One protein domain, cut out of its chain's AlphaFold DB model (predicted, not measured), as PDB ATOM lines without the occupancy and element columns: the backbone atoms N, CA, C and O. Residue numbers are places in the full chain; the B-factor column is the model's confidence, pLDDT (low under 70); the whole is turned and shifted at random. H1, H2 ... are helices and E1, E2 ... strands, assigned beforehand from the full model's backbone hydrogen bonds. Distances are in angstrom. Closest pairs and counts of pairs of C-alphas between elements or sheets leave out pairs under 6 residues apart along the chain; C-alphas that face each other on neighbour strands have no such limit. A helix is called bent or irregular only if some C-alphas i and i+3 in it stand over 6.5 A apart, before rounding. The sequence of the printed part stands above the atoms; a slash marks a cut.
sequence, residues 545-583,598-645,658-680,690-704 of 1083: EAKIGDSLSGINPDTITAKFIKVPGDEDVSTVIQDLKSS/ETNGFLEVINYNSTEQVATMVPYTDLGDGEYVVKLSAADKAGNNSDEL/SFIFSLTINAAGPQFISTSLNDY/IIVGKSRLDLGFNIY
ATOM      1  N   GLU A 545      28.260  -7.653  -2.471       83.12
ATOM      2  CA  GLU A 545      27.930  -8.397  -1.251       83.12
ATOM      3  C   GLU A 545      29.137  -8.306  -0.280       83.12
ATOM      4  O   GLU A 545      30.294  -8.346  -0.704       83.12
ATOM      5  N   ALA A 546      28.885  -8.101   1.017       81.56
ATOM      6  CA  ALA A 546      29.909  -8.057   2.067       81.56
ATOM      7  C   ALA A 546      29.388  -8.703   3.359       81.56
ATOM      8  O   ALA A 546      28.259  -8.440   3.766       81.56
ATOM      9  N   LYS A 547      30.199  -9.532   4.027       81.94
ATOM     10  CA  LYS A 547      29.783 -10.327   5.193       81.94
ATOM     11  C   LYS A 547      30.193  -9.664   6.521       81.94
ATOM     12  O   LYS A 547      31.189 -10.005   7.157       81.94
ATOM     13  N   ILE A 548      29.396  -8.686   6.918       80.50
ATOM     14  CA  ILE A 548      29.595  -7.818   8.079       80.50
ATOM     15  C   ILE A 548      29.089  -8.529   9.340       80.50
ATOM     16  O   ILE A 548      27.882  -8.601   9.569       80.50
ATOM     17  N   GLY A 549      30.005  -9.065  10.150       70.88
ATOM     18  CA  GLY A 549      29.683  -9.863  11.331       70.88
ATOM     19  C   GLY A 549      30.077  -9.223  12.664       70.88
ATOM     20  O   GLY A 549      31.151  -8.649  12.839       70.88
ATOM     21  N   ASP A 550      29.207  -9.406  13.649       74.00
ATOM     22  CA  ASP A 550      29.574  -9.412  15.063       74.00
ATOM     23  C   ASP A 550      28.989 -10.693  15.668       74.00
ATOM     24  O   ASP A 550      27.829 -11.037  15.426       74.00
ATOM     25  N   SER A 551      29.819 -11.429  16.403       64.31
ATOM     26  CA  SER A 551      29.435 -12.697  17.029       64.31
ATOM     27  C   SER A 551      28.728 -12.525  18.378       64.31
ATOM     28  O   SER A 551      28.161 -13.495  18.875       64.31
ATOM     29  N   LEU A 552      28.759 -11.320  18.960       58.09
ATOM     30  CA  LEU A 552      28.226 -11.022  20.290       58.09
ATOM     31  C   LEU A 552      26.843 -10.363  20.225       58.09
ATOM     32  O   LEU A 552      25.861 -10.938  20.680       58.09
ATOM     33  N   SER A 553      26.742  -9.168  19.643       72.38
ATOM     34  CA  SER A 553      25.489  -8.407  19.535       72.38
ATOM     35  C   SER A 553      24.880  -8.409  18.127       72.38
ATOM     36  O   SER A 553      23.684  -8.144  17.956       72.38
ATOM     37  N   GLY A 554      25.686  -8.746  17.119       78.19
ATOM     38  CA  GLY A 554      25.342  -8.614  15.708       78.19
ATOM     39  C   GLY A 554      25.380  -7.158  15.243       78.19
ATOM     40  O   GLY A 554      25.442  -6.225  16.035       78.19
ATOM     41  N   ILE A 555      25.322  -6.948  13.932       82.31
ATOM     42  CA  ILE A 555      25.402  -5.608  13.338       82.31
ATOM     43  C   ILE A 555      24.057  -4.882  13.398       82.31
ATOM     44  O   ILE A 555      23.000  -5.497  13.204       82.31
ATOM     45  N   ASN A 556      24.100  -3.569  13.632       85.56
ATOM     46  CA  ASN A 556      22.972  -2.680  13.396       85.56
ATOM     47  C   ASN A 556      22.942  -2.273  11.904       85.56
ATOM     48  O   ASN A 556      23.807  -1.497  11.486       85.56
ATOM     49  N   PRO A 557      21.994  -2.772  11.083       83.69
ATOM     50  CA  PRO A 557      22.000  -2.534   9.638       83.69
ATOM     51  C   PRO A 557      21.956  -1.049   9.267       83.69
ATOM     52  O   PRO A 557      22.632  -0.644   8.326       83.69
ATOM     53  N   ASP A 558      21.263  -0.232  10.063       89.12
ATOM     54  CA  ASP A 558      21.085   1.211   9.843       89.12
ATOM     55  C   ASP A 558      22.396   2.015   9.964       89.12
ATOM     56  O   ASP A 558      22.441   3.203   9.656       89.12
ATOM     57  N   THR A 559      23.472   1.375  10.437       88.25
ATOM     58  CA  THR A 559      24.797   1.985  10.641       88.25
ATOM     59  C   THR A 559      25.846   1.511   9.638       88.25
ATOM     60  O   THR A 559      26.977   1.997   9.659       88.25
ATOM     61  N   ILE A 560      25.494   0.571   8.755       88.81
ATOM     62  CA  ILE A 560      26.386   0.117   7.690       88.81
ATOM     63  C   ILE A 560      26.516   1.256   6.675       88.81
ATOM     64  O   ILE A 560      25.552   1.624   6.008       88.81
ATOM     65  N   THR A 561      27.720   1.809   6.534       87.44
ATOM     66  CA  THR A 561      28.014   2.848   5.544       87.44
ATOM     67  C   THR A 561      29.177   2.428   4.661       87.44
ATOM     68  O   THR A 561      30.214   1.967   5.139       87.44
ATOM     69  N   ALA A 562      29.009   2.602   3.353       89.12
ATOM     70  CA  ALA A 562      30.025   2.288   2.363       89.12
ATOM     71  C   ALA A 562      30.227   3.483   1.422       89.12
ATOM     72  O   ALA A 562      29.284   3.993   0.812       89.12
ATOM     73  N   LYS A 563      31.469   3.957   1.326       89.44
ATOM     74  CA  LYS A 563      31.880   5.090   0.483       89.44
ATOM     75  C   LYS A 563      32.953   4.625  -0.485       89.44
ATOM     76  O   LYS A 563      33.791   3.811  -0.102       89.44
ATOM     77  N   PHE A 564      32.968   5.155  -1.702       89.94
ATOM     78  CA  PHE A 564      34.010   4.851  -2.679       89.94
ATOM     79  C   PHE A 564      34.572   6.104  -3.348       89.94
ATOM     80  O   PHE A 564      33.870   7.098  -3.539       89.94
ATOM     81  N   ILE A 565      35.839   6.008  -3.741       89.19
ATOM     82  CA  ILE A 565      36.582   7.016  -4.499       89.19
ATOM     83  C   ILE A 565      37.158   6.325  -5.733       89.19
ATOM     84  O   ILE A 565      37.707   5.228  -5.619       89.19
ATOM     85  N   LYS A 566      37.031   6.941  -6.912       91.31
ATOM     86  CA  LYS A 566      37.687   6.447  -8.127       91.31
ATOM     87  C   LYS A 566      39.163   6.843  -8.112       91.31
ATOM     88  O   LYS A 566      39.467   8.023  -7.967       91.31
ATOM     89  N   VAL A 567      40.057   5.876  -8.288       89.19
ATOM     90  CA  VAL A 567      41.503   6.108  -8.389       89.19
ATOM     91  C   VAL A 567      41.794   6.796  -9.735       89.19
ATOM     92  O   VAL A 567      41.350   6.292 -10.776       89.19
ATOM     93  N   PRO A 568      42.481   7.954  -9.751       87.38
ATOM     94  CA  PRO A 568      42.958   8.581 -10.980       87.38
ATOM     95  C   PRO A 568      43.853   7.630 -11.782       87.38
ATOM     96  O   PRO A 568      44.653   6.896 -11.216       87.38
ATOM     97  N   GLY A 569      43.744   7.639 -13.114       86.31
ATOM     98  CA  GLY A 569      44.453   6.678 -13.979       86.31
ATOM     99  C   GLY A 569      45.984   6.823 -14.021       86.31
ATOM    100  O   GLY A 569      46.645   6.061 -14.727       86.31
ATOM    101  N   ASP A 570      46.530   7.817 -13.323       88.38
ATOM    102  CA  ASP A 570      47.947   8.103 -13.116       88.38
ATOM    103  C   ASP A 570      48.413   7.937 -11.653       88.38
ATOM    104  O   ASP A 570      49.610   8.064 -11.386       88.38
ATOM    105  N   GLU A 571      47.512   7.596 -10.724       87.31
ATOM    106  CA  GLU A 571      47.824   7.294  -9.321       87.31
ATOM    107  C   GLU A 571      47.861   5.779  -9.054       87.31
ATOM    108  O   GLU A 571      47.140   4.991  -9.663       87.31
ATOM    109  N   ASP A 572      48.709   5.359  -8.112       87.38
ATOM    110  CA  ASP A 572      48.752   3.977  -7.627       87.38
ATOM    111  C   ASP A 572      47.699   3.792  -6.521       87.38
ATOM    112  O   ASP A 572      47.664   4.548  -5.546       87.38
ATOM    113  N   VAL A 573      46.862   2.758  -6.647       84.06
ATOM    114  CA  VAL A 573      45.845   2.352  -5.659       84.06
ATOM    115  C   VAL A 573      46.405   2.286  -4.234       84.06
ATOM    116  O   VAL A 573      45.716   2.639  -3.276       84.06
ATOM    117  N   SER A 574      47.651   1.830  -4.073       82.88
ATOM    118  CA  SER A 574      48.314   1.734  -2.771       82.88
ATOM    119  C   SER A 574      48.588   3.101  -2.138       82.88
ATOM    120  O   SER A 574      48.462   3.220  -0.920       82.88
ATOM    121  N   THR A 575      48.856   4.136  -2.942       83.44
ATOM    122  CA  THR A 575      48.982   5.528  -2.485       83.44
ATOM    123  C   THR A 575      47.637   6.042  -1.982       83.44
ATOM    124  O   THR A 575      47.551   6.473  -0.839       83.44
ATOM    125  N   VAL A 576      46.555   5.877  -2.756       83.31
ATOM    126  CA  VAL A 576      45.200   6.308  -2.346       83.31
ATOM    127  C   VAL A 576      44.743   5.599  -1.062       83.31
ATOM    128  O   VAL A 576      44.156   6.219  -0.174       83.31
ATOM    129  N   ILE A 577      45.048   4.304  -0.920       81.81
ATOM    130  CA  ILE A 577      44.806   3.550   0.317       81.81
ATOM    131  C   ILE A 577      45.648   4.098   1.478       81.81
ATOM    132  O   ILE A 577      45.129   4.233   2.584       81.81
ATOM    133  N   GLN A 578      46.933   4.388   1.265       81.31
ATOM    134  CA  GLN A 578      47.817   4.907   2.309       81.31
ATOM    135  C   GLN A 578      47.399   6.314   2.762       81.31
ATOM    136  O   GLN A 578      47.374   6.582   3.964       81.31
ATOM    137  N   ASP A 579      46.984   7.170   1.831       80.31
ATOM    138  CA  ASP A 579      46.492   8.513   2.119       80.31
ATOM    139  C   ASP A 579      45.205   8.452   2.956       80.31
ATOM    140  O   ASP A 579      45.156   9.055   4.029       80.31
ATOM    141  N   LEU A 580      44.229   7.617   2.565       75.81
ATOM    142  CA  LEU A 580      42.992   7.360   3.326       75.81
ATOM    143  C   LEU A 580      43.219   6.761   4.723       75.81
ATOM    144  O   LEU A 580      42.368   6.912   5.601       75.81
ATOM    145  N   LYS A 581      44.338   6.060   4.936       75.75
ATOM    146  CA  LYS A 581      44.753   5.571   6.261       75.75
ATOM    147  C   LYS A 581      45.434   6.648   7.097       75.75
ATOM    148  O   LYS A 581      45.326   6.619   8.315       75.75
ATOM    149  N   SER A 582      46.159   7.562   6.457       73.31
ATOM    150  CA  SER A 582      46.917   8.619   7.133       73.31
ATOM    151  C   SER A 582      46.092   9.871   7.450       73.31
ATOM    152  O   SER A 582      46.480  10.649   8.323       73.31
ATOM    153  N   SER A 583      44.946  10.062   6.785       65.88
ATOM    154  CA  SER A 583      44.033  11.189   6.998       65.88
ATOM    155  C   SER A 583      43.244  11.057   8.311       65.88
ATOM    156  O   SER A 583      42.037  10.812   8.315       65.88
ATOM    157  N   GLU A 598      34.320  15.671  -7.597       51.53
ATOM    158  CA  GLU A 598      33.413  15.028  -8.567       51.53
ATOM    159  C   GLU A 598      33.093  13.535  -8.328       51.53
ATOM    160  O   GLU A 598      32.145  13.055  -8.942       51.53
ATOM    161  N   THR A 599      33.784  12.778  -7.451       52.88
ATOM    162  CA  THR A 599      33.484  11.326  -7.264       52.88
ATOM    163  C   THR A 599      33.615  10.770  -5.833       52.88
ATOM    164  O   THR A 599      34.148   9.681  -5.635       52.88
ATOM    165  N   ASN A 600      33.038  11.445  -4.830       61.53
ATOM    166  CA  ASN A 600      32.655  10.772  -3.576       61.53
ATOM    167  C   ASN A 600      31.298  10.085  -3.777       61.53
ATOM    168  O   ASN A 600      30.247  10.697  -3.584       61.53
ATOM    169  N   GLY A 601      31.323   8.827  -4.212       75.50
ATOM    170  CA  GLY A 601      30.114   8.031  -4.369       75.50
ATOM    171  C   GLY A 601      29.787   7.230  -3.111       75.50
ATOM    172  O   GLY A 601      30.675   6.798  -2.373       75.50
ATOM    173  N   PHE A 602      28.495   7.024  -2.874       84.19
ATOM    174  CA  PHE A 602      27.997   6.175  -1.796       84.19
ATOM    175  C   PHE A 602      27.483   4.856  -2.372       84.19
ATOM    176  O   PHE A 602      26.922   4.810  -3.470       84.19
ATOM    177  N   LEU A 603      27.692   3.790  -1.613       85.94
ATOM    178  CA  LEU A 603      27.088   2.482  -1.812       85.94
ATOM    179  C   LEU A 603      25.895   2.398  -0.855       85.94
ATOM    180  O   LEU A 603      26.071   2.411   0.363       85.94
ATOM    181  N   GLU A 604      24.684   2.363  -1.405       88.00
ATOM    182  CA  GLU A 604      23.450   2.197  -0.639       88.00
ATOM    183  C   GLU A 604      23.290   0.729  -0.243       88.00
ATOM    184  O   GLU A 604      23.386  -0.161  -1.091       88.00
ATOM    185  N   VAL A 605      23.047   0.469   1.042       86.94
ATOM    186  CA  VAL A 605      22.762  -0.873   1.564       86.94
ATOM    187  C   VAL A 605      21.306  -1.204   1.250       86.94
ATOM    188  O   VAL A 605      20.399  -0.803   1.971       86.94
ATOM    189  N   ILE A 606      21.080  -1.937   0.162       89.88
ATOM    190  CA  ILE A 606      19.733  -2.305  -0.298       89.88
ATOM    191  C   ILE A 606      19.142  -3.500   0.464       89.88
ATOM    192  O   ILE A 606      17.937  -3.734   0.410       89.88
ATOM    193  N   ASN A 607      19.983  -4.289   1.139       90.25
ATOM    194  CA  ASN A 607      19.568  -5.425   1.957       90.25
ATOM    195  C   ASN A 607      20.651  -5.769   2.992       90.25
ATOM    196  O   ASN A 607      21.841  -5.676   2.694       90.25
ATOM    197  N   TYR A 608      20.249  -6.252   4.168       89.88
ATOM    198  CA  TYR A 608      21.141  -6.906   5.124       89.88
ATOM    199  C   TYR A 608      20.496  -8.194   5.647       89.88
ATOM    200  O   TYR A 608      19.561  -8.167   6.450       89.88
ATOM    201  N   ASN A 609      21.018  -9.342   5.211       89.56
ATOM    202  CA  ASN A 609      20.634 -10.641   5.745       89.56
ATOM    203  C   ASN A 609      21.293 -10.838   7.115       89.56
ATOM    204  O   ASN A 609      22.455 -11.237   7.206       89.56
ATOM    205  N   SER A 610      20.536 -10.596   8.183       81.69
ATOM    206  CA  SER A 610      21.004 -10.720   9.568       81.69
ATOM    207  C   SER A 610      21.383 -12.145   9.987       81.69
ATOM    208  O   SER A 610      22.195 -12.299  10.897       81.69
ATOM    209  N   THR A 611      20.851 -13.173   9.314       83.31
ATOM    210  CA  THR A 611      21.166 -14.590   9.567       83.31
ATOM    211  C   THR A 611      22.487 -15.003   8.923       83.31
ATOM    212  O   THR A 611      23.286 -15.709   9.530       83.31
ATOM    213  N   GLU A 612      22.736 -14.558   7.690       82.56
ATOM    214  CA  GLU A 612      23.991 -14.848   6.974       82.56
ATOM    215  C   GLU A 612      25.100 -13.832   7.283       82.56
ATOM    216  O   GLU A 612      26.265 -14.094   6.965       82.56
ATOM    217  N   GLN A 613      24.729 -12.721   7.931       85.12
ATOM    218  CA  GLN A 613      25.531 -11.524   8.188       85.12
ATOM    219  C   GLN A 613      25.999 -10.827   6.899       85.12
ATOM    220  O   GLN A 613      27.099 -10.296   6.848       85.12
ATOM    221  N   VAL A 614      25.182 -10.833   5.837       86.50
ATOM    222  CA  VAL A 614      25.555 -10.306   4.506       86.50
ATOM    223  C   VAL A 614      24.794  -9.024   4.175       86.50
ATOM    224  O   VAL A 614      23.569  -9.035   4.082       86.50
ATOM    225  N   ALA A 615      25.523  -7.934   3.944       86.44
ATOM    226  CA  ALA A 615      25.027  -6.692   3.365       86.44
ATOM    227  C   ALA A 615      25.156  -6.731   1.835       86.44
ATOM    228  O   ALA A 615      26.241  -6.986   1.314       86.44
ATOM    229  N   THR A 616      24.071  -6.445   1.118       87.38
ATOM    230  CA  THR A 616      24.073  -6.225  -0.333       87.38
ATOM    231  C   THR A 616      23.996  -4.728  -0.605       87.38
ATOM    232  O   THR A 616      23.118  -4.045  -0.077       87.38
ATOM    233  N   MET A 617      24.901  -4.221  -1.438       90.19
ATOM    234  CA  MET A 617      25.068  -2.798  -1.714       90.19
ATOM    235  C   MET A 617      25.038  -2.484  -3.215       90.19
ATOM    236  O   MET A 617      25.557  -3.253  -4.028       90.19
ATOM    237  N   VAL A 618      24.467  -1.327  -3.564       87.44
ATOM    238  CA  VAL A 618      24.371  -0.786  -4.933       87.44
ATOM    239  C   VAL A 618      25.000   0.611  -4.973       87.44
ATOM    240  O   VAL A 618      24.751   1.410  -4.070       87.44
ATOM    241  N   PRO A 619      25.826   0.952  -5.979       86.50
ATOM    242  CA  PRO A 619      26.375   2.297  -6.097       86.50
ATOM    243  C   PRO A 619      25.296   3.293  -6.546       86.50
ATOM    244  O   PRO A 619      24.579   3.051  -7.512       86.50
ATOM    245  N   TYR A 620      25.227   4.454  -5.890       81.81
ATOM    246  CA  TYR A 620      24.231   5.498  -6.190       81.81
ATOM    247  C   TYR A 620      24.404   6.155  -7.579       81.81
ATOM    248  O   TYR A 620      23.572   6.948  -8.021       81.81
ATOM    249  N   THR A 621      25.512   5.862  -8.265       81.94
ATOM    250  CA  THR A 621      25.858   6.338  -9.608       81.94
ATOM    251  C   THR A 621      26.515   5.217 -10.414       81.94
ATOM    252  O   THR A 621      27.167   4.336  -9.852       81.94
ATOM    253  N   ASP A 622      26.368   5.251 -11.742       81.81
ATOM    254  CA  ASP A 622      26.961   4.238 -12.619       81.81
ATOM    255  C   ASP A 622      28.495   4.228 -12.518       81.81
ATOM    256  O   ASP A 622      29.184   5.186 -12.882       81.81
ATOM    257  N   LEU A 623      29.040   3.104 -12.050       81.56
ATOM    258  CA  LEU A 623      30.478   2.871 -11.976       81.56
ATOM    259  C   LEU A 623      31.029   2.531 -13.365       81.56
ATOM    260  O   LEU A 623      31.005   1.379 -13.794       81.56
ATOM    261  N   GLY A 624      31.523   3.540 -14.081       85.75
ATOM    262  CA  GLY A 624      32.255   3.332 -15.334       85.75
ATOM    263  C   GLY A 624      33.641   2.711 -15.116       85.75
ATOM    264  O   GLY A 624      34.244   2.899 -14.059       85.75
ATOM    265  N   ASP A 625      34.183   2.048 -16.141       85.44
ATOM    266  CA  ASP A 625      35.475   1.342 -16.099       85.44
ATOM    267  C   ASP A 625      36.601   2.134 -15.396       85.44
ATOM    268  O   ASP A 625      36.826   3.317 -15.683       85.44
ATOM    269  N   GLY A 626      37.310   1.493 -14.464       88.12
ATOM    270  CA  GLY A 626      38.434   2.046 -13.703       88.12
ATOM    271  C   GLY A 626      38.641   1.380 -12.339       88.12
ATOM    272  O   GLY A 626      37.918   0.459 -11.961       88.12
ATOM    273  N   GLU A 627      39.637   1.855 -11.597       90.12
ATOM    274  CA  GLU A 627      39.949   1.398 -10.239       90.12
ATOM    275  C   GLU A 627      39.280   2.291  -9.189       90.12
ATOM    276  O   GLU A 627      39.077   3.486  -9.398       90.12
ATOM    277  N   TYR A 628      38.906   1.696  -8.062       91.06
ATOM    278  CA  TYR A 628      38.166   2.323  -6.976       91.06
ATOM    279  C   TYR A 628      38.729   1.863  -5.631       91.06
ATOM    280  O   TYR A 628      39.116   0.704  -5.488       91.06
ATOM    281  N   VAL A 629      38.720   2.737  -4.627       88.44
ATOM    282  CA  VAL A 629      38.956   2.378  -3.221       88.44
ATOM    283  C   VAL A 629      37.652   2.552  -2.455       88.44
ATOM    284  O   VAL A 629      36.999   3.587  -2.572       88.44
ATOM    285  N   VAL A 630      37.265   1.533  -1.690       88.19
ATOM    286  CA  VAL A 630      36.020   1.475  -0.919       88.19
ATOM    287  C   VAL A 630      36.347   1.441   0.572       88.19
ATOM    288  O   VAL A 630      37.158   0.624   1.010       88.19
ATOM    289  N   LYS A 631      35.691   2.309   1.349       88.81
ATOM    290  CA  LYS A 631      35.697   2.332   2.815       88.81
ATOM    291  C   LYS A 631      34.341   1.848   3.330       88.81
ATOM    292  O   LYS A 631      33.321   2.444   2.986       88.81
ATOM    293  N   LEU A 632      34.345   0.810   4.162       87.94
ATOM    294  CA  LEU A 632      33.173   0.221   4.811       87.94
ATOM    295  C   LEU A 632      33.277   0.400   6.337       87.94
ATOM    296  O   LEU A 632      34.264  -0.025   6.940       87.94
ATOM    297  N   SER A 633      32.252   0.992   6.945       85.62
ATOM    298  CA  SER A 633      32.075   1.125   8.399       85.62
ATOM    299  C   SER A 633      30.731   0.515   8.816       85.62
ATOM    300  O   SER A 633      29.780   0.510   8.034       85.62
ATOM    301  N   ALA A 634      30.638   0.023  10.050       84.44
ATOM    302  CA  ALA A 634      29.389  -0.418  10.677       84.44
ATOM    303  C   ALA A 634      29.460  -0.267  12.208       84.44
ATOM    304  O   ALA A 634      30.553  -0.261  12.780       84.44
ATOM    305  N   ALA A 635      28.311  -0.189  12.874       81.00
ATOM    306  CA  ALA A 635      28.201  -0.348  14.319       81.00
ATOM    307  C   ALA A 635      27.526  -1.678  14.666       81.00
ATOM    308  O   ALA A 635      26.687  -2.205  13.925       81.00
ATOM    309  N   ASP A 636      27.879  -2.217  15.825       80.12
ATOM    310  CA  ASP A 636      27.165  -3.348  16.400       80.12
ATOM    311  C   ASP A 636      25.809  -2.905  17.011       80.12
ATOM    312  O   ASP A 636      25.485  -1.714  17.093       80.12
ATOM    313  N   LYS A 637      24.974  -3.851  17.454       77.00
ATOM    314  CA  LYS A 637      23.695  -3.536  18.123       77.00
ATOM    315  C   LYS A 637      23.858  -3.078  19.574       77.00
ATOM    316  O   LYS A 637      22.859  -2.731  20.204       77.00
ATOM    317  N   ALA A 638      25.064  -3.107  20.138       69.06
ATOM    318  CA  ALA A 638      25.374  -2.442  21.402       69.06
ATOM    319  C   ALA A 638      25.548  -0.921  21.239       69.06
ATOM    320  O   ALA A 638      25.504  -0.209  22.239       69.06
ATOM    321  N   GLY A 639      25.718  -0.431  20.006       66.38
ATOM    322  CA  GLY A 639      26.106   0.950  19.735       66.38
ATOM    323  C   GLY A 639      27.624   1.150  19.723       66.38
ATOM    324  O   GLY A 639      28.076   2.292  19.657       66.38
ATOM    325  N   ASN A 640      28.417   0.071  19.741       66.75
ATOM    326  CA  ASN A 640      29.851   0.147  19.494       66.75
ATOM    327  C   ASN A 640      30.055   0.421  18.002       66.75
ATOM    328  O   ASN A 640      30.027  -0.480  17.160       66.75
ATOM    329  N   ASN A 641      30.215   1.695  17.669       61.50
ATOM    330  CA  ASN A 641      30.482   2.132  16.313       61.50
ATOM    331  C   ASN A 641      31.979   1.994  15.998       61.50
ATOM    332  O   ASN A 641      32.826   2.452  16.766       61.50
ATOM    333  N   SER A 642      32.303   1.417  14.837       59.84
ATOM    334  CA  SER A 642      33.675   1.385  14.307       59.84
ATOM    335  C   SER A 642      34.308   2.778  14.144       59.84
ATOM    336  O   SER A 642      35.536   2.876  14.147       59.84
ATOM    337  N   ASP A 643      33.495   3.838  14.049       54.53
ATOM    338  CA  ASP A 643      33.941   5.229  13.889       54.53
ATOM    339  C   ASP A 643      33.875   6.112  15.171       54.53
ATOM    340  O   ASP A 643      34.443   7.207  15.137       54.53
ATOM    341  N   GLU A 644      33.242   5.688  16.286       50.62
ATOM    342  CA  GLU A 644      32.992   6.558  17.478       50.62
ATOM    343  C   GLU A 644      33.543   6.057  18.832       50.62
ATOM    344  O   GLU A 644      33.337   6.717  19.852       50.62
ATOM    345  N   LEU A 645      34.283   4.944  18.891       45.53
ATOM    346  CA  LEU A 645      34.975   4.523  20.125       45.53
ATOM    347  C   LEU A 645      36.259   5.338  20.380       45.53
ATOM    348  O   LEU A 645      37.370   4.816  20.350       45.53
ATOM    349  N   SER A 658      37.577   0.986  10.549       69.50
ATOM    350  CA  SER A 658      36.943   0.920   9.231       69.50
ATOM    351  C   SER A 658      37.728   0.018   8.268       69.50
ATOM    352  O   SER A 658      38.956  -0.075   8.337       69.50
ATOM    353  N   PHE A 659      37.029  -0.671   7.365       76.94
ATOM    354  CA  PHE A 659      37.630  -1.612   6.416       76.94
ATOM    355  C   PHE A 659      37.851  -0.944   5.052       76.94
ATOM    356  O   PHE A 659      36.909  -0.404   4.474       76.94
ATOM    357  N   ILE A 660      39.085  -0.985   4.528       80.88
ATOM    358  CA  ILE A 660      39.468  -0.340   3.259       80.88
ATOM    359  C   ILE A 660      39.998  -1.382   2.261       80.88
ATOM    360  O   ILE A 660      40.917  -2.154   2.560       80.88
ATOM    361  N   PHE A 661      39.439  -1.391   1.050       84.50
ATOM    362  CA  PHE A 661      39.818  -2.306  -0.032       84.50
ATOM    363  C   PHE A 661      39.743  -1.649  -1.413       84.50
ATOM    364  O   PHE A 661      39.099  -0.615  -1.575       84.50
ATOM    365  N   SER A 662      40.380  -2.263  -2.412       85.69
ATOM    366  CA  SER A 662      40.329  -1.813  -3.804       85.69
ATOM    367  C   SER A 662      39.490  -2.719  -4.707       85.69
ATOM    368  O   SER A 662      39.461  -3.944  -4.564       85.69
ATOM    369  N   LEU A 663      38.816  -2.085  -5.661       85.31
ATOM    370  CA  LEU A 663      37.863  -2.673  -6.592       85.31
ATOM    371  C   LEU A 663      38.121  -2.119  -7.997       85.31
ATOM    372  O   LEU A 663      38.017  -0.923  -8.233       85.31
ATOM    373  N   THR A 664      38.430  -2.978  -8.956       84.44
ATOM    374  CA  THR A 664      38.534  -2.628 -10.377       84.44
ATOM    375  C   THR A 664      37.254  -3.007 -11.083       84.44
ATOM    376  O   THR A 664      36.831  -4.156 -11.024       84.44
ATOM    377  N   ILE A 665      36.651  -2.068 -11.793       82.81
ATOM    378  CA  ILE A 665      35.478  -2.320 -12.623       82.81
ATOM    379  C   ILE A 665      35.914  -2.198 -14.073       82.81
ATOM    380  O   ILE A 665      36.587  -1.245 -14.459       82.81
ATOM    381  N   ASN A 666      35.581  -3.202 -14.873       81.56
ATOM    382  CA  ASN A 666      35.807  -3.195 -16.310       81.56
ATOM    383  C   ASN A 666      34.692  -3.981 -17.016       81.56
ATOM    384  O   ASN A 666      33.869  -4.634 -16.369       81.56
ATOM    385  N   ALA A 667      34.695  -3.987 -18.349       71.25
ATOM    386  CA  ALA A 667      33.714  -4.710 -19.165       71.25
ATOM    387  C   ALA A 667      33.591  -6.238 -18.910       71.25
ATOM    388  O   ALA A 667      32.668  -6.862 -19.443       71.25
ATOM    389  N   ALA A 668      34.489  -6.861 -18.132       67.62
ATOM    390  CA  ALA A 668      34.393  -8.257 -17.685       67.62
ATOM    391  C   ALA A 668      33.779  -8.427 -16.275       67.62
ATOM    392  O   ALA A 668      33.642  -9.562 -15.815       67.62
ATOM    393  N   GLY A 669      33.388  -7.332 -15.615       64.81
ATOM    394  CA  GLY A 669      32.831  -7.289 -14.261       64.81
ATOM    395  C   GLY A 669      33.818  -6.766 -13.205       64.81
ATOM    396  O   GLY A 669      34.982  -6.503 -13.519       64.81
ATOM    397  N   PRO A 670      33.365  -6.600 -11.948       67.00
ATOM    398  CA  PRO A 670      34.224  -6.213 -10.832       67.00
ATOM    399  C   PRO A 670      35.308  -7.265 -10.534       67.00
ATOM    400  O   PRO A 670      35.047  -8.468 -10.523       67.00
ATOM    401  N   GLN A 671      36.525  -6.802 -10.252       69.25
ATOM    402  CA  GLN A 671      37.697  -7.588  -9.861       69.25
ATOM    403  C   GLN A 671      38.365  -6.927  -8.649       69.25
ATOM    404  O   GLN A 671      38.495  -5.709  -8.606       69.25
ATOM    405  N   PHE A 672      38.799  -7.705  -7.660       58.56
ATOM    406  CA  PHE A 672      39.553  -7.182  -6.514       58.56
ATOM    407  C   PHE A 672      41.056  -7.252  -6.804       58.56
ATOM    408  O   PHE A 672      41.542  -8.306  -7.217       58.56
ATOM    409  N   ILE A 673      41.785  -6.157  -6.561       59.31
ATOM    410  CA  ILE A 673      43.252  -6.106  -6.716       59.31
ATOM    411  C   ILE A 673      43.956  -6.248  -5.365       59.31
ATOM    412  O   ILE A 673      44.913  -7.012  -5.248       59.31
ATOM    413  N   SER A 674      43.489  -5.546  -4.330       56.84
ATOM    414  CA  SER A 674      44.099  -5.578  -2.998       56.84
ATOM    415  C   SER A 674      43.095  -5.296  -1.877       56.84
ATOM    416  O   SER A 674      42.193  -4.467  -1.994       56.84
ATOM    417  N   THR A 675      43.285  -5.961  -0.741       55.38
ATOM    418  CA  THR A 675      42.653  -5.610   0.536       55.38
ATOM    419  C   THR A 675      43.743  -5.168   1.503       55.38
ATOM    420  O   THR A 675      44.846  -5.718   1.493       55.38
ATOM    421  N   SER A 676      43.470  -4.173   2.353       51.56
ATOM    422  CA  SER A 676      44.408  -3.819   3.419       51.56
ATOM    423  C   SER A 676      43.666  -3.447   4.700       51.56
ATOM    424  O   SER A 676      43.128  -2.352   4.849       51.56
ATOM    425  N   LEU A 677      43.674  -4.364   5.660       51.59
ATOM    426  CA  LEU A 677      43.229  -4.078   7.022       51.59
ATOM    427  C   LEU A 677      44.148  -3.030   7.665       51.59
ATOM    428  O   LEU A 677      45.340  -2.965   7.346       51.59
ATOM    429  N   ASN A 678      43.605  -2.211   8.565       48.81
ATOM    430  CA  ASN A 678      44.441  -1.452   9.489       48.81
ATOM    431  C   ASN A 678      44.965  -2.394  10.583       48.81
ATOM    432  O   ASN A 678      44.204  -3.055  11.283       48.81
ATOM    433  N   ASP A 679      46.290  -2.488  10.610       43.59
ATOM    434  CA  ASP A 679      47.170  -2.967  11.676       43.59
ATOM    435  C   ASP A 679      46.879  -4.309  12.391       43.59
ATOM    436  O   ASP A 679      47.101  -4.466  13.589       43.59
ATOM    437  N   TYR A 680      46.476  -5.343  11.641       43.00
ATOM    438  CA  TYR A 680      46.446  -6.735  12.132       43.00
ATOM    439  C   TYR A 680      47.456  -7.650  11.424       43.00
ATOM    440  O   TYR A 680      47.112  -8.652  10.796       43.00
ATOM    441  N   ILE A 690      39.232 -16.646   0.956       37.81
ATOM    442  CA  ILE A 690      38.598 -15.632   0.100       37.81
ATOM    443  C   ILE A 690      38.160 -16.348  -1.183       37.81
ATOM    444  O   ILE A 690      38.960 -16.555  -2.095       37.81
ATOM    445  N   ILE A 691      36.900 -16.783  -1.234       32.75
ATOM    446  CA  ILE A 691      36.340 -17.479  -2.397       32.75
ATOM    447  C   ILE A 691      35.790 -16.434  -3.374       32.75
ATOM    448  O   ILE A 691      34.697 -15.908  -3.192       32.75
ATOM    449  N   VAL A 692      36.544 -16.140  -4.436       33.59
ATOM    450  CA  VAL A 692      36.101 -15.220  -5.496       33.59
ATOM    451  C   VAL A 692      35.310 -15.989  -6.559       33.59
ATOM    452  O   VAL A 692      35.876 -16.578  -7.484       33.59
ATOM    453  N   GLY A 693      33.983 -15.987  -6.434       32.38
ATOM    454  CA  GLY A 693      33.075 -16.442  -7.487       32.38
ATOM    455  C   GLY A 693      32.886 -15.363  -8.559       32.38
ATOM    456  O   GLY A 693      32.813 -14.180  -8.250       32.38
ATOM    457  N   LYS A 694      32.734 -15.741  -9.836       38.50
ATOM    458  CA  LYS A 694      32.577 -14.788 -10.966       38.50
ATOM    459  C   LYS A 694      31.259 -13.978 -10.978       38.50
ATOM    460  O   LYS A 694      30.932 -13.379 -11.998       38.50
ATOM    461  N   SER A 695      30.483 -13.997  -9.897       36.69
ATOM    462  CA  SER A 695      29.179 -13.322  -9.794       36.69
ATOM    463  C   SER A 695      28.709 -13.023  -8.361       36.69
ATOM    464  O   SER A 695      27.581 -12.569  -8.205       36.69
ATOM    465  N   ARG A 696      29.513 -13.326  -7.331       37.19
ATOM    466  CA  ARG A 696      29.220 -13.106  -5.900       37.19
ATOM    467  C   ARG A 696      30.518 -12.993  -5.112       37.19
ATOM    468  O   ARG A 696      31.513 -13.603  -5.511       37.19
ATOM    469  N   LEU A 697      30.500 -12.245  -4.012       40.56
ATOM    470  CA  LEU A 697      31.694 -11.941  -3.229       40.56
ATOM    471  C   LEU A 697      31.391 -11.979  -1.724       40.56
ATOM    472  O   LEU A 697      30.497 -11.284  -1.261       40.56
ATOM    473  N   ASP A 698      32.157 -12.769  -0.969       38.84
ATOM    474  CA  ASP A 698      32.036 -12.887   0.488       38.84
ATOM    475  C   ASP A 698      33.236 -12.217   1.186       38.84
ATOM    476  O   ASP A 698      34.394 -12.539   0.908       38.84
ATOM    477  N   LEU A 699      32.965 -11.302   2.123       44.28
ATOM    478  CA  LEU A 699      33.965 -10.497   2.849       44.28
ATOM    479  C   LEU A 699      33.681 -10.524   4.359       44.28
ATOM    480  O   LEU A 699      32.897  -9.712   4.831       44.28
ATOM    481  N   GLY A 700      34.265 -11.474   5.099       39.69
ATOM    482  CA  GLY A 700      33.946 -11.732   6.514       39.69
ATOM    483  C   GLY A 700      34.767 -10.939   7.541       39.69
ATOM    484  O   GLY A 700      35.989 -10.862   7.417       39.69
ATOM    485  N   PHE A 701      34.123 -10.442   8.603       49.28
ATOM    486  CA  PHE A 701      34.786  -9.919   9.811       49.28
ATOM    487  C   PHE A 701      33.971 -10.162  11.092       49.28
ATOM    488  O   PHE A 701      32.764 -10.355  11.012       49.28
ATOM    489  N   ASN A 702      34.648 -10.145  12.251       39.59
ATOM    490  CA  ASN A 702      34.060 -10.241  13.594       39.59
ATOM    491  C   ASN A 702      34.544  -9.070  14.464       39.59
ATOM    492  O   ASN A 702      35.752  -8.834  14.559       39.59
ATOM    493  N   ILE A 703      33.620  -8.406  15.155       36.97
ATOM    494  CA  ILE A 703      33.912  -7.490  16.268       36.97
ATOM    495  C   ILE A 703      33.891  -8.298  17.584       36.97
ATOM    496  O   ILE A 703      33.168  -9.288  17.696       36.97
ATOM    497  N   TYR A 704      34.723  -7.919  18.560       37.88
ATOM    498  CA  TYR A 704      34.754  -8.504  19.906       37.88
ATOM    499  C   TYR A 704      35.031  -7.407  20.936       37.88
ATOM    500  O   TYR A 704      36.047  -6.723  20.807       37.88
TER     501      TYR A 704
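What this domain is: This is residues 545 to 583, 598 to 645, 658 to 680 and 690 to 704 of the 1083 residues of the protein "Flg_new_2 domain-containing protein" of Halobacteroides halobius (strain ATCC 35273 / DSM 5150 / MD-1) (UniProt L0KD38). One eight-stranded sheet curls like part of a barrel, a folded sheet bent back on itself into two leaves, E7 E6 E5 facing E3 E4 E1 E8 with E2 as the hinge. H1 packs over E6 and E5, and the curl stays open between edge strands E7 and E8. The 125 printed residues include, in order, E1 E2 H1 E3 E4 E5 E6 E7 E8, mostly strand; the mixed sheet runs E7 E6 E5 E2 E3 E4 E1 E8. The whole is compact, with a radius of gyration of the C-alphas of 14.5 A and spans of 43 by 33 by 27 A.

How they stand to each other: Start at E2, residues 555 to 566, which bends by 76 degrees at residue 558. Its antiparallel neighbours are E5, residues 626 to 636, with N 563 and O 631 at 2.9 A, within hydrogen-bond range, and E3, residues 600 to 609, with N 564 and O 601 at 2.9 A. Beside E5 find the hairpin of E6, residues 659 to 666, and E7, residues 669 to 676; N 630 and O 661 are 2.8 A apart, N 664 and O 671 2.8 A. E3 forms a hairpin with E4, residues 614 to 619, N 604 to O 618 being 2.8 A. E1, residues 545 to 550, is antiparallel to E4, N 546 to O 615 2.9 A, and parallel to E8, residues 700 to 703, N 549 to O 701 3.2 A. H1, residues 573 to 582, is on the sheet at a height of 8.9 A, along the strands; its closest C-alphas to E5 are Ile 577 and Val 629, 6.9 A. Every O i to N i+4 pair in H1 is within range.

Where its parts are: Find C-alpha 545 at (27.930, -8.397, -1.251), where E1 begins; E8 ends at C-alpha 703, (33.912, -7.490, 16.268). E5 spans 32.6 A, E2 27.5 A, E3 26.3 A.

The domain as a whole: Cuts leave C-alpha gaps of 19.2 A from 583 to 598, 11.6 A from 645 to 658 and 16.9 A from 680 to 690. Of the links printed whole, none is long. In this model 43 printed residues have pLDDT under 70, among them 690 to 704.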